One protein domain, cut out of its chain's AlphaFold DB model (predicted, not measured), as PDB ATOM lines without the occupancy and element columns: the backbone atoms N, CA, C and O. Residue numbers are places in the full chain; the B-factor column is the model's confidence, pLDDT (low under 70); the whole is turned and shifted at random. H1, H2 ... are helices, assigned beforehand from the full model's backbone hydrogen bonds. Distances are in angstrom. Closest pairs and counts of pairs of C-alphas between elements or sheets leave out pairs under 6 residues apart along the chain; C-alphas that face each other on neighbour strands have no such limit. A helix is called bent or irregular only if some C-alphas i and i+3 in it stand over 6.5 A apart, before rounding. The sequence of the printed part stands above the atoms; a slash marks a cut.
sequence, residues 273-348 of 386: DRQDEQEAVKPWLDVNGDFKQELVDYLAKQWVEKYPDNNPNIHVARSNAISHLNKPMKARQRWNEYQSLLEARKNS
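Overview. This is residues 273 to 348 of the 386 residues of an uncharacterized protein of Geminocystis sp. NIES-3709 (UniProt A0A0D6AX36). Two helices, H2 and H3, cross near their middles and pack on each other at one end of the body, and the long helix H4 starts from a corner at the end of H3 and sticks out with its last stretch, residues 339 to 348, as a free arm. H1, at the other end of the body, packs on the first part of H4, residues 328 to 335. The printed part has 76 residues with four named helices, H1, H2, H3 and H4 in that order along the chain, and no named strand; its class is all helix. It is only just compact, close to loose, with a radius of gyration of the C-alphas of 13.3 A, and the C-alphas span 39 by 32 by 22 A.

Arrangement. Begin with H1, residues 273 to 284, and look from it to H4, residues 328 to 348. They touch, H4 with residues 328 to 335 alone, and their closest C-alphas, those of Glu 277 and Pro 328, are 7.0 A apart. They run the same way at a steep tilt of 41 degrees. Go on to H2, residues 293 to 306: it is close to H1 but not clearly touching, with the closest C-alphas, those of Trp 284 and Leu 295, 7.8 A apart. H2 touches H3, residues 314 to 325, about perpendicular at 76 degrees; look at the closest C-alphas, those of Ala 300 and Arg 318, 4.8 A apart. H1 and H3 are apart. H3 and H4 only just touch, with 3 pairs of C-alphas within 8 A, and touch only at the corner by their link; the closest C-alphas are those of Leu 325 and Ala 331, 5.0 A apart. H2 and H4 are close but not clearly touching, about perpendicular at 88 degrees, with the C-alphas of Leu 295 and Trp 335 closest at 7.8 A. In H2, H3 and H4 every O i to N i+4 pair is within hydrogen-bond range; in H1, 5 of 8 are.

Along the chain. Find C-alpha 273 at (-2.332, 202.574, 67.368); from there H1 runs 18.0 A to C-alpha 284. H1 is irregular, but only just: C-alphas 280 and 283 are 6.9 A apart. H2 starts at C-alpha 293, at (-6.182, 185.164, 87.405), and covers 19.8 A to C-alpha 306. H3 goes from Ile 314 to Leu 325, 16.3 A. H4 runs 30.0 A from Pro 328 to C-alpha 348 at (17.652, 179.823, 87.370).

Size, cuts and confidence. The two C-alphas farthest apart, those of Gln 275 and Asp 309, are 39.6 A apart. The printed part has no cut and no long link; H3 to H4 is tight. The mean pLDDT of the printed part is 80.7, with residues 273 to 274, 278, 311 to 312, 328, 331 and 348 under 70.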
ATOM      1  N   ASP A 273      -2.881 202.663  66.009       67.56
ATOM      2  CA  ASP A 273      -2.332 202.574  67.368       67.56
ATOM      3  C   ASP A 273      -3.329 201.935  68.349       67.56
ATOM      4  O   ASP A 273      -2.958 201.101  69.173       67.56
ATOM      5  N   ARG A 274      -4.626 202.261  68.245       67.94
ATOM      6  CA  ARG A 274      -5.665 201.643  69.091       67.94
ATOM      7  C   ARG A 274      -5.889 200.169  68.775       67.94
ATOM      8  O   ARG A 274      -6.235 199.407  69.677       67.94
ATOM      9  N   GLN A 275      -5.739 199.770  67.515       70.06
ATOM     10  CA  GLN A 275      -5.911 198.381  67.109       70.06
ATOM     11  C   GLN A 275      -4.724 197.529  67.576       70.06
ATOM     12  O   GLN A 275      -4.939 196.471  68.168       70.06
ATOM     13  N   ASP A 276      -3.504 198.051  67.456       72.25
ATOM     14  CA  ASP A 276      -2.293 197.430  67.999       72.25
ATOM     15  C   ASP A 276      -2.339 197.334  69.533       72.25
ATOM     16  O   ASP A 276      -1.934 196.326  70.120       72.25
ATOM     17  N   GLU A 277      -2.893 198.346  70.212       70.56
ATOM     18  CA  GLU A 277      -3.129 198.301  71.658       70.56
ATOM     19  C   GLU A 277      -4.154 197.228  72.049       70.56
ATOM     20  O   GLU A 277      -3.938 196.507  73.024       70.56
ATOM     21  N   GLN A 278      -5.246 197.074  71.298       69.50
ATOM     22  CA  GLN A 278      -6.249 196.040  71.566       69.50
ATOM     23  C   GLN A 278      -5.712 194.630  71.304       69.50
ATOM     24  O   GLN A 278      -5.997 193.708  72.072       69.50
ATOM     25  N   GLU A 279      -4.904 194.442  70.259       75.69
ATOM     26  CA  GLU A 279      -4.273 193.153  69.977       75.69
ATOM     27  C   GLU A 279      -3.190 192.793  70.997       75.69
ATOM     28  O   GLU A 279      -3.085 191.625  71.381       75.69
ATOM     29  N   ALA A 280      -2.464 193.780  71.528       72.88
ATOM     30  CA  ALA A 280      -1.466 193.568  72.575       72.88
ATOM     31  C   ALA A 280      -2.064 193.093  73.913       72.88
ATOM     32  O   ALA A 280      -1.357 192.455  74.694       72.88
ATOM     33  N   VAL A 281      -3.346 193.378  74.180       75.69
ATOM     34  CA  VAL A 281      -4.035 193.005  75.431       75.69
ATOM     35  C   VAL A 281      -4.644 191.598  75.362       75.69
ATOM     36  O   VAL A 281      -4.768 190.940  76.396       75.69
ATOM     37  N   LYS A 282      -4.964 191.078  74.164       78.75
ATOM     38  CA  LYS A 282      -5.577 189.742  73.981       78.75
ATOM     39  C   LYS A 282      -4.848 188.603  74.719       78.75
ATOM     40  O   LYS A 282      -5.531 187.780  75.322       78.75
ATOM     41  N   PRO A 283      -3.500 188.528  74.760       83.12
ATOM     42  CA  PRO A 283      -2.798 187.470  75.492       83.12
ATOM     43  C   PRO A 283      -2.981 187.517  77.015       83.12
ATOM     44  O   PRO A 283      -2.644 186.540  77.694       83.12
ATOM     45  N   TRP A 284      -3.450 188.640  77.566       81.50
ATOM     46  CA  TRP A 284      -3.630 188.848  79.009       81.50
ATOM     47  C   TRP A 284      -5.030 188.500  79.479       81.50
ATOM     48  O   TRP A 284      -5.230 188.327  80.681       81.50
ATOM     49  N   LEU A 285      -5.968 188.402  78.543       82.81
ATOM     50  CA  LEU A 285      -7.337 188.028  78.819       82.81
ATOM     51  C   LEU A 285      -7.482 186.501  78.768       82.81
ATOM     52  O   LEU A 285      -6.721 185.794  78.097       82.81
ATOM     53  N   ASP A 286      -8.412 185.980  79.546       85.25
ATOM     54  CA  ASP A 286      -8.870 184.607  79.480       85.25
ATOM     55  C   ASP A 286      -9.950 184.449  78.394       85.25
ATOM     56  O   ASP A 286     -10.207 185.352  77.595       85.25
ATOM     57  N   VAL A 287     -10.577 183.272  78.339       76.56
ATOM     58  CA  VAL A 287     -11.632 182.968  77.359       76.56
ATOM     59  C   VAL A 287     -12.890 183.829  77.520       76.56
ATOM     60  O   VAL A 287     -13.671 183.918  76.578       76.56
ATOM     61  N   ASN A 288     -13.075 184.471  78.676       82.31
ATOM     62  CA  ASN A 288     -14.220 185.325  78.980       82.31
ATOM     63  C   ASN A 288     -13.922 186.812  78.737       82.31
ATOM     64  O   ASN A 288     -14.819 187.643  78.858       82.31
ATOM     65  N   GLY A 289     -12.680 187.158  78.375       83.25
ATOM     66  CA  GLY A 289     -12.250 188.548  78.253       83.25
ATOM     67  C   GLY A 289     -11.827 189.178  79.583       83.25
ATOM     68  O   GLY A 289     -11.590 190.384  79.617       83.25
ATOM     69  N   ASP A 290     -11.694 188.388  80.653       87.19
ATOM     70  CA  ASP A 290     -11.209 188.843  81.956       87.19
ATOM     71  C   ASP A 290      -9.693 188.679  82.055       87.19
ATOM     72  O   ASP A 290      -9.109 187.782  81.452       87.19
ATOM     73  N   PHE A 291      -9.006 189.520  82.833       87.31
ATOM     74  CA  PHE A 291      -7.569 189.333  83.049       87.31
ATOM     75  C   PHE A 291      -7.287 187.964  83.679       87.31
ATOM     76  O   PHE A 291      -7.881 187.605  84.696       87.31
ATOM     77  N   LYS A 292      -6.315 187.227  83.124       88.81
ATOM     78  CA  LYS A 292      -5.872 185.934  83.663       88.81
ATOM     79  C   LYS A 292      -5.612 186.035  85.166       88.81
ATOM     80  O   LYS A 292      -4.796 186.849  85.606       88.81
ATOM     81  N   GLN A 293      -6.242 185.151  85.939       88.25
ATOM     82  CA  GLN A 293      -6.182 185.164  87.405       88.25
ATOM     83  C   GLN A 293      -4.741 185.166  87.949       88.25
ATOM     84  O   GLN A 293      -4.448 185.860  88.919       88.25
ATOM     85  N   GLU A 294      -3.821 184.455  87.290       87.44
ATOM     86  CA  GLU A 294      -2.400 184.402  87.664       87.44
ATOM     87  C   GLU A 294      -1.721 185.781  87.631       87.44
ATOM     88  O   GLU A 294      -0.937 186.115  88.521       87.44
ATOM     89  N   LEU A 295      -2.044 186.604  86.627       85.81
ATOM     90  CA  LEU A 295      -1.518 187.962  86.497       85.81
ATOM     91  C   LEU A 295      -2.081 188.869  87.592       85.81
ATOM     92  O   LEU A 295      -1.342 189.636  88.210       85.81
ATOM     93  N   VAL A 296      -3.387 188.762  87.844       88.44
ATOM     94  CA  VAL A 296      -4.080 189.525  88.890       88.44
ATOM     95  C   VAL A 296      -3.497 189.196  90.265       88.44
ATOM     96  O   VAL A 296      -3.227 190.104  91.052       88.44
ATOM     97  N   ASP A 297      -3.229 187.921  90.538       89.31
ATOM     98  CA  ASP A 297      -2.647 187.465  91.800       89.31
ATOM     99  C   ASP A 297      -1.191 187.910  91.970       89.31
ATOM    100  O   ASP A 297      -0.807 188.366  93.051       89.31
ATOM    101  N   TYR A 298      -0.388 187.849  90.903       89.75
ATOM    102  CA  TYR A 298       0.976 188.378  90.907       89.75
ATOM    103  C   TYR A 298       1.000 189.878  91.236       89.75
ATOM    104  O   TYR A 298       1.751 190.317  92.113       89.75
ATOM    105  N   LEU A 299       0.141 190.666  90.586       87.56
ATOM    106  CA  LEU A 299       0.062 192.109  90.809       87.56
ATOM    107  C   LEU A 299      -0.494 192.459  92.188       87.56
ATOM    108  O   LEU A 299       0.012 193.381  92.822       87.56
ATOM    109  N   ALA A 300      -1.481 191.710  92.682       88.62
ATOM    110  CA  ALA A 300      -1.990 191.872  94.040       88.62
ATOM    111  C   ALA A 300      -0.892 191.609  95.079       88.62
ATOM    112  O   ALA A 300      -0.756 192.365  96.040       88.62
ATOM    113  N   LYS A 301      -0.052 190.589  94.864       89.81
ATOM    114  CA  LYS A 301       1.086 190.295  95.742       89.81
ATOM    115  C   LYS A 301       2.121 191.424  95.737       89.81
ATOM    116  O   LYS A 301       2.519 191.880  96.805       89.81
ATOM    117  N   GLN A 302       2.495 191.919  94.555       87.94
ATOM    118  CA  GLN A 302       3.385 193.080  94.411       87.94
ATOM    119  C   GLN A 302       2.798 194.345  95.060       87.94
ATOM    120  O   GLN A 302       3.527 195.168  95.611       87.94
ATOM    121  N   TRP A 303       1.474 194.506  95.023       86.25
ATOM    122  CA  TRP A 303       0.783 195.623  95.658       86.25
ATOM    123  C   TRP A 303       0.888 195.582  97.184       86.25
ATOM    124  O   TRP A 303       1.197 196.599  97.802       86.25
ATOM    125  N   VAL A 304       0.652 194.412  97.786       90.56
ATOM    126  CA  VAL A 304       0.782 194.209  99.239       90.56
ATOM    127  C   VAL A 304       2.225 194.436  99.691       90.56
ATOM    128  O   VAL A 304       2.450 195.103 100.694       90.56
ATOM    129  N   GLU A 305       3.198 193.946  98.922       89.25
ATOM    130  CA  GLU A 305       4.625 194.123  99.214       89.25
ATOM    131  C   GLU A 305       5.057 195.595  99.144       89.25
ATOM    132  O   GLU A 305       5.837 196.058  99.974       89.25
ATOM    133  N   LYS A 306       4.510 196.360  98.192       87.88
ATOM    134  CA  LYS A 306       4.822 197.784  98.031       87.88
ATOM    135  C   LYS A 306       4.151 198.682  99.077       87.88
ATOM    136  O   LYS A 306       4.682 199.750  99.373       87.88
ATOM    137  N   TYR A 307       2.992 198.285  99.606       88.38
ATOM    138  CA  TYR A 307       2.203 199.084 100.553       88.38
ATOM    139  C   TYR A 307       1.805 198.269 101.796       88.38
ATOM    140  O   TYR A 307       0.609 198.042 102.018       88.38
ATOM    141  N   PRO A 308       2.778 197.843 102.622       86.94
ATOM    142  CA  PRO A 308       2.512 197.000 103.787       86.94
ATOM    143  C   PRO A 308       1.631 197.705 104.831       86.94
ATOM    144  O   PRO A 308       0.751 197.081 105.421       86.94
ATOM    145  N   ASP A 309       1.797 199.021 104.996       87.06
ATOM    146  CA  ASP A 309       1.113 199.805 106.035       87.06
ATOM    147  C   ASP A 309      -0.384 200.006 105.770       87.06
ATOM    148  O   ASP A 309      -1.167 200.207 106.696       87.06
ATOM    149  N   ASN A 310      -0.810 199.899 104.508       81.44
ATOM    150  CA  ASN A 310      -2.223 200.017 104.146       81.44
ATOM    151  C   ASN A 310      -3.016 198.733 104.444       81.44
ATOM    152  O   ASN A 310      -4.234 198.733 104.269       81.44
ATOM    153  N   ASN A 311      -2.322 197.647 104.827       63.34
ATOM    154  CA  ASN A 311      -2.830 196.302 105.102       63.34
ATOM    155  C   ASN A 311      -4.082 195.916 104.282       63.34
ATOM    156  O   ASN A 311      -5.097 195.496 104.855       63.34
ATOM    157  N   PRO A 312      -4.081 196.108 102.944       69.44
ATOM    158  CA  PRO A 312      -5.262 195.800 102.169       69.44
ATOM    159  C   PRO A 312      -5.441 194.285 102.200       69.44
ATOM    160  O   PRO A 312      -4.544 193.535 101.811       69.44
ATOM    161  N   ASN A 313      -6.619 193.830 102.635       84.81
ATOM    162  CA  ASN A 313      -7.054 192.456 102.404       84.81
ATOM    163  C   ASN A 313      -6.745 192.096 100.935       84.81
ATOM    164  O   ASN A 313      -6.942 192.928 100.047       84.81
ATOM    165  N   ILE A 314      -6.263 190.879 100.667       83.06
ATOM    166  CA  ILE A 314      -5.888 190.419  99.322       83.06
ATOM    167  C   ILE A 314      -6.972 190.710  98.269       83.06
ATOM    168  O   ILE A 314      -6.653 191.003  97.121       83.06
ATOM    169  N   HIS A 315      -8.250 190.728  98.657       83.25
ATOM    170  CA  HIS A 315      -9.360 191.134  97.789       83.25
ATOM    171  C   HIS A 315      -9.305 192.615  97.368       83.25
ATOM    172  O   HIS A 315      -9.511 192.930  96.196       83.25
ATOM    173  N   VAL A 316      -8.970 193.518  98.291       87.56
ATOM    174  CA  VAL A 316      -8.758 194.950  98.014       87.56
ATOM    175  C   VAL A 316      -7.503 195.141  97.162       87.56
ATOM    176  O   VAL A 316      -7.519 195.917  96.210       87.56
ATOM    177  N   ALA A 317      -6.436 194.382  97.434       86.62
ATOM    178  CA  ALA A 317      -5.226 194.400  96.612       86.62
ATOM    179  C   ALA A 317      -5.490 193.929  95.170       86.62
ATOM    180  O   ALA A 317      -5.008 194.557  94.229       86.62
ATOM    181  N   ARG A 318      -6.309 192.884  94.982       86.69
ATOM    182  CA  ARG A 318      -6.761 192.419  93.658       86.69
ATOM    183  C   ARG A 318      -7.585 193.478  92.930       86.69
ATOM    184  O   ARG A 318      -7.303 193.767  91.773       86.69
ATOM    185  N   SER A 319      -8.555 194.097  93.603       86.19
ATOM    186  CA  SER A 319      -9.379 195.162  93.011       86.19
ATOM    187  C   SER A 319      -8.528 196.366  92.580       86.19
ATOM    188  O   SER A 319      -8.649 196.848  91.451       86.19
ATOM    189  N   ASN A 320      -7.576 196.777  93.422       82.88
ATOM    190  CA  ASN A 320      -6.623 197.837  93.094       82.88
ATOM    191  C   ASN A 320      -5.707 197.450  91.923       82.88
ATOM    192  O   ASN A 320      -5.498 198.263  91.025       82.88
ATOM    193  N   ALA A 321      -5.206 196.214  91.887       82.12
ATOM    194  CA  ALA A 321      -4.412 195.704  90.772       82.12
ATOM    195  C   ALA A 321      -5.186 195.745  89.441       82.12
ATOM    196  O   ALA A 321      -4.666 196.265  88.456       82.12
ATOM    197  N   ILE A 322      -6.445 195.296  89.427       82.69
ATOM    198  CA  ILE A 322      -7.324 195.344  88.245       82.69
ATOM    199  C   ILE A 322      -7.569 196.796  87.808       82.69
ATOM    200  O   ILE A 322      -7.425 197.126  86.634       82.69
ATOM    201  N   SER A 323      -7.838 197.703  88.754       83.69
ATOM    202  CA  SER A 323      -8.010 199.134  88.451       83.69
ATOM    203  C   SER A 323      -6.773 199.755  87.785       83.69
ATOM    204  O   SER A 323      -6.884 200.638  86.933       83.69
ATOM    205  N   HIS A 324      -5.581 199.257  88.126       76.38
ATOM    206  CA  HIS A 324      -4.315 199.696  87.551       76.38
ATOM    207  C   HIS A 324      -4.032 199.097  86.171       76.38
ATOM    208  O   HIS A 324      -3.302 199.714  85.388       76.38
ATOM    209  N   LEU A 325      -4.622 197.939  85.868       76.88
ATOM    210  CA  LEU A 325      -4.550 197.279  84.567       76.88
ATOM    211  C   LEU A 325      -5.437 197.938  83.505       76.88
ATOM    212  O   LEU A 325      -5.132 197.828  82.322       76.88
ATOM    213  N   ASN A 326      -6.437 198.731  83.903       77.44
ATOM    214  CA  ASN A 326      -7.256 199.525  82.976       77.44
ATOM    215  C   ASN A 326      -6.468 200.624  82.225       77.44
ATOM    216  O   ASN A 326      -7.041 201.357  81.422       77.44
ATOM    217  N   LYS A 327      -5.154 200.764  82.468       80.19
ATOM    218  CA  LYS A 327      -4.245 201.609  81.679       80.19
ATOM    219  C   LYS A 327      -3.388 200.719  80.761       80.19
ATOM    220  O   LYS A 327      -2.411 200.146  81.255       80.19
ATOM    221  N   PRO A 328      -3.680 200.638  79.448       69.50
ATOM    222  CA  PRO A 328      -3.118 199.623  78.545       69.50
ATOM    223  C   PRO A 328      -1.584 199.636  78.485       69.50
ATOM    224  O   PRO A 328      -0.947 198.590  78.605       69.50
ATOM    225  N   MET A 329      -0.962 200.820  78.434       72.69
ATOM    226  CA  MET A 329       0.503 200.937  78.458       72.69
ATOM    227  C   MET A 329       1.145 200.404  79.748       72.69
ATOM    228  O   MET A 329       2.169 199.723  79.699       72.69
ATOM    229  N   LYS A 330       0.546 200.674  80.916       74.19
ATOM    230  CA  LYS A 330       1.088 200.189  82.198       74.19
ATOM    231  C   LYS A 330       0.900 198.684  82.345       74.19
ATOM    232  O   LYS A 330       1.785 198.017  82.873       74.19
ATOM    233  N   ALA A 331      -0.216 198.153  81.853       68.56
ATOM    234  CA  ALA A 331      -0.461 196.719  81.816       68.56
ATOM    235  C   ALA A 331       0.576 195.992  80.936       68.56
ATOM    236  O   ALA A 331       1.146 194.995  81.382       68.56
ATOM    237  N   ARG A 332       0.933 196.559  79.770       73.88
ATOM    238  CA  ARG A 332       1.973 196.006  78.877       73.88
ATOM    239  C   ARG A 332       3.328 195.893  79.549       73.88
ATOM    240  O   ARG A 332       3.955 194.838  79.510       73.88
ATOM    241  N   GLN A 333       3.762 196.972  80.191       80.19
ATOM    242  CA  GLN A 333       5.040 197.005  80.892       80.19
ATOM    243  C   GLN A 333       5.096 195.945  82.002       80.19
ATOM    244  O   GLN A 333       6.052 195.176  82.077       80.19
ATOM    245  N   ARG A 334       4.040 195.844  82.818       76.69
ATOM    246  CA  ARG A 334       3.965 194.866  83.914       76.69
ATOM    247  C   ARG A 334       3.884 193.421  83.435       76.69
ATOM    248  O   ARG A 334       4.431 192.537  84.090       76.69
ATOM    249  N   TRP A 335       3.227 193.170  82.307       76.81
ATOM    250  CA  TRP A 335       3.201 191.842  81.703       76.81
ATOM    251  C   TRP A 335       4.585 191.409  81.226       76.81
ATOM    252  O   TRP A 335       5.002 190.288  81.506       76.81
ATOM    253  N   ASN A 336       5.313 192.303  80.558       82.25
ATOM    254  CA  ASN A 336       6.677 192.019  80.121       82.25
ATOM    255  C   ASN A 336       7.589 191.730  81.323       82.25
ATOM    256  O   ASN A 336       8.319 190.746  81.297       82.25
ATOM    257  N   GLU A 337       7.474 192.504  82.410       83.56
ATOM    258  CA  GLU A 337       8.175 192.223  83.674       83.56
ATOM    259  C   GLU A 337       7.840 190.822  84.220       83.56
ATOM    260  O   GLU A 337       8.738 190.067  84.599       83.56
ATOM    261  N   TYR A 338       6.558 190.442  84.229       78.44
ATOM    262  CA  TYR A 338       6.120 189.119  84.680       78.44
ATOM    263  C   TYR A 338       6.666 187.985  83.797       78.44
ATOM    264  O   TYR A 338       7.153 186.979  84.317       78.44
ATOM    265  N   GLN A 339       6.648 188.148  82.471       80.69
ATOM    266  CA  GLN A 339       7.218 187.171  81.538       80.69
ATOM    267  C   GLN A 339       8.730 187.022  81.733       80.69
ATOM    268  O   GLN A 339       9.216 185.897  81.863       80.69
ATOM    269  N   SER A 340       9.464 188.131  81.872       84.88
ATOM    270  CA  SER A 340      10.899 188.098  82.172       84.88
ATOM    271  C   SER A 340      11.201 187.383  83.493       84.88
ATOM    272  O   SER A 340      12.179 186.644  83.577       84.88
ATOM    273  N   LEU A 341      10.353 187.527  84.518       81.69
ATOM    274  CA  LEU A 341      10.497 186.782  85.775       81.69
ATOM    275  C   LEU A 341      10.223 185.283  85.614       81.69
ATOM    276  O   LEU A 341      10.935 184.465  86.203       81.69
ATOM    277  N   LEU A 342       9.222 184.897  84.818       79.12
ATOM    278  CA  LEU A 342       8.960 183.488  84.515       79.12
ATOM    279  C   LEU A 342      10.130 182.848  83.761       79.12
ATOM    280  O   LEU A 342      10.532 181.729  84.088       79.12
ATOM    281  N   GLU A 343      10.706 183.551  82.788       82.19
ATOM    282  CA  GLU A 343      11.893 183.107  82.053       82.19
ATOM    283  C   GLU A 343      13.134 183.046  82.946       82.19
ATOM    284  O   GLU A 343      13.838 182.036  82.950       82.19
ATOM    285  N   ALA A 344      13.364 184.060  83.785       82.00
ATOM    286  CA  ALA A 344      14.446 184.052  84.764       82.00
ATOM    287  C   ALA A 344      14.315 182.874  85.738       82.00
ATOM    288  O   ALA A 344      15.306 182.212  86.042       82.00
ATOM    289  N   ARG A 345      13.095 182.537  86.176       75.50
ATOM    290  CA  ARG A 345      12.846 181.374  87.035       75.50
ATOM    291  C   ARG A 345      13.147 180.061  86.312       75.50
ATOM    292  O   ARG A 345      13.825 179.208  86.885       75.50
ATOM    293  N   LYS A 346      12.713 179.915  85.053       74.88
ATOM    294  CA  LYS A 346      13.051 178.759  84.200       74.88
ATOM    295  C   LYS A 346      14.568 178.610  84.031       74.88
ATOM    296  O   LYS A 346      15.084 177.508  84.188       74.88
ATOM    297  N   ASN A 347      15.279 179.716  83.813       75.62
ATOM    298  CA  ASN A 347      16.729 179.732  83.609       75.62
ATOM    299  C   ASN A 347      17.526 179.542  84.912       75.62
ATOM    300  O   ASN A 347      18.569 178.894  84.899       75.62
ATOM    301  N   SER A 348      17.031 180.038  86.052       67.62
ATOM    302  CA  SER A 348      17.652 179.823  87.370       67.62
ATOM    303  C   SER A 348      17.605 178.352  87.788       67.62
ATOM    304  O   SER A 348      18.593 177.826  88.290       67.62
TER     305      SER A 348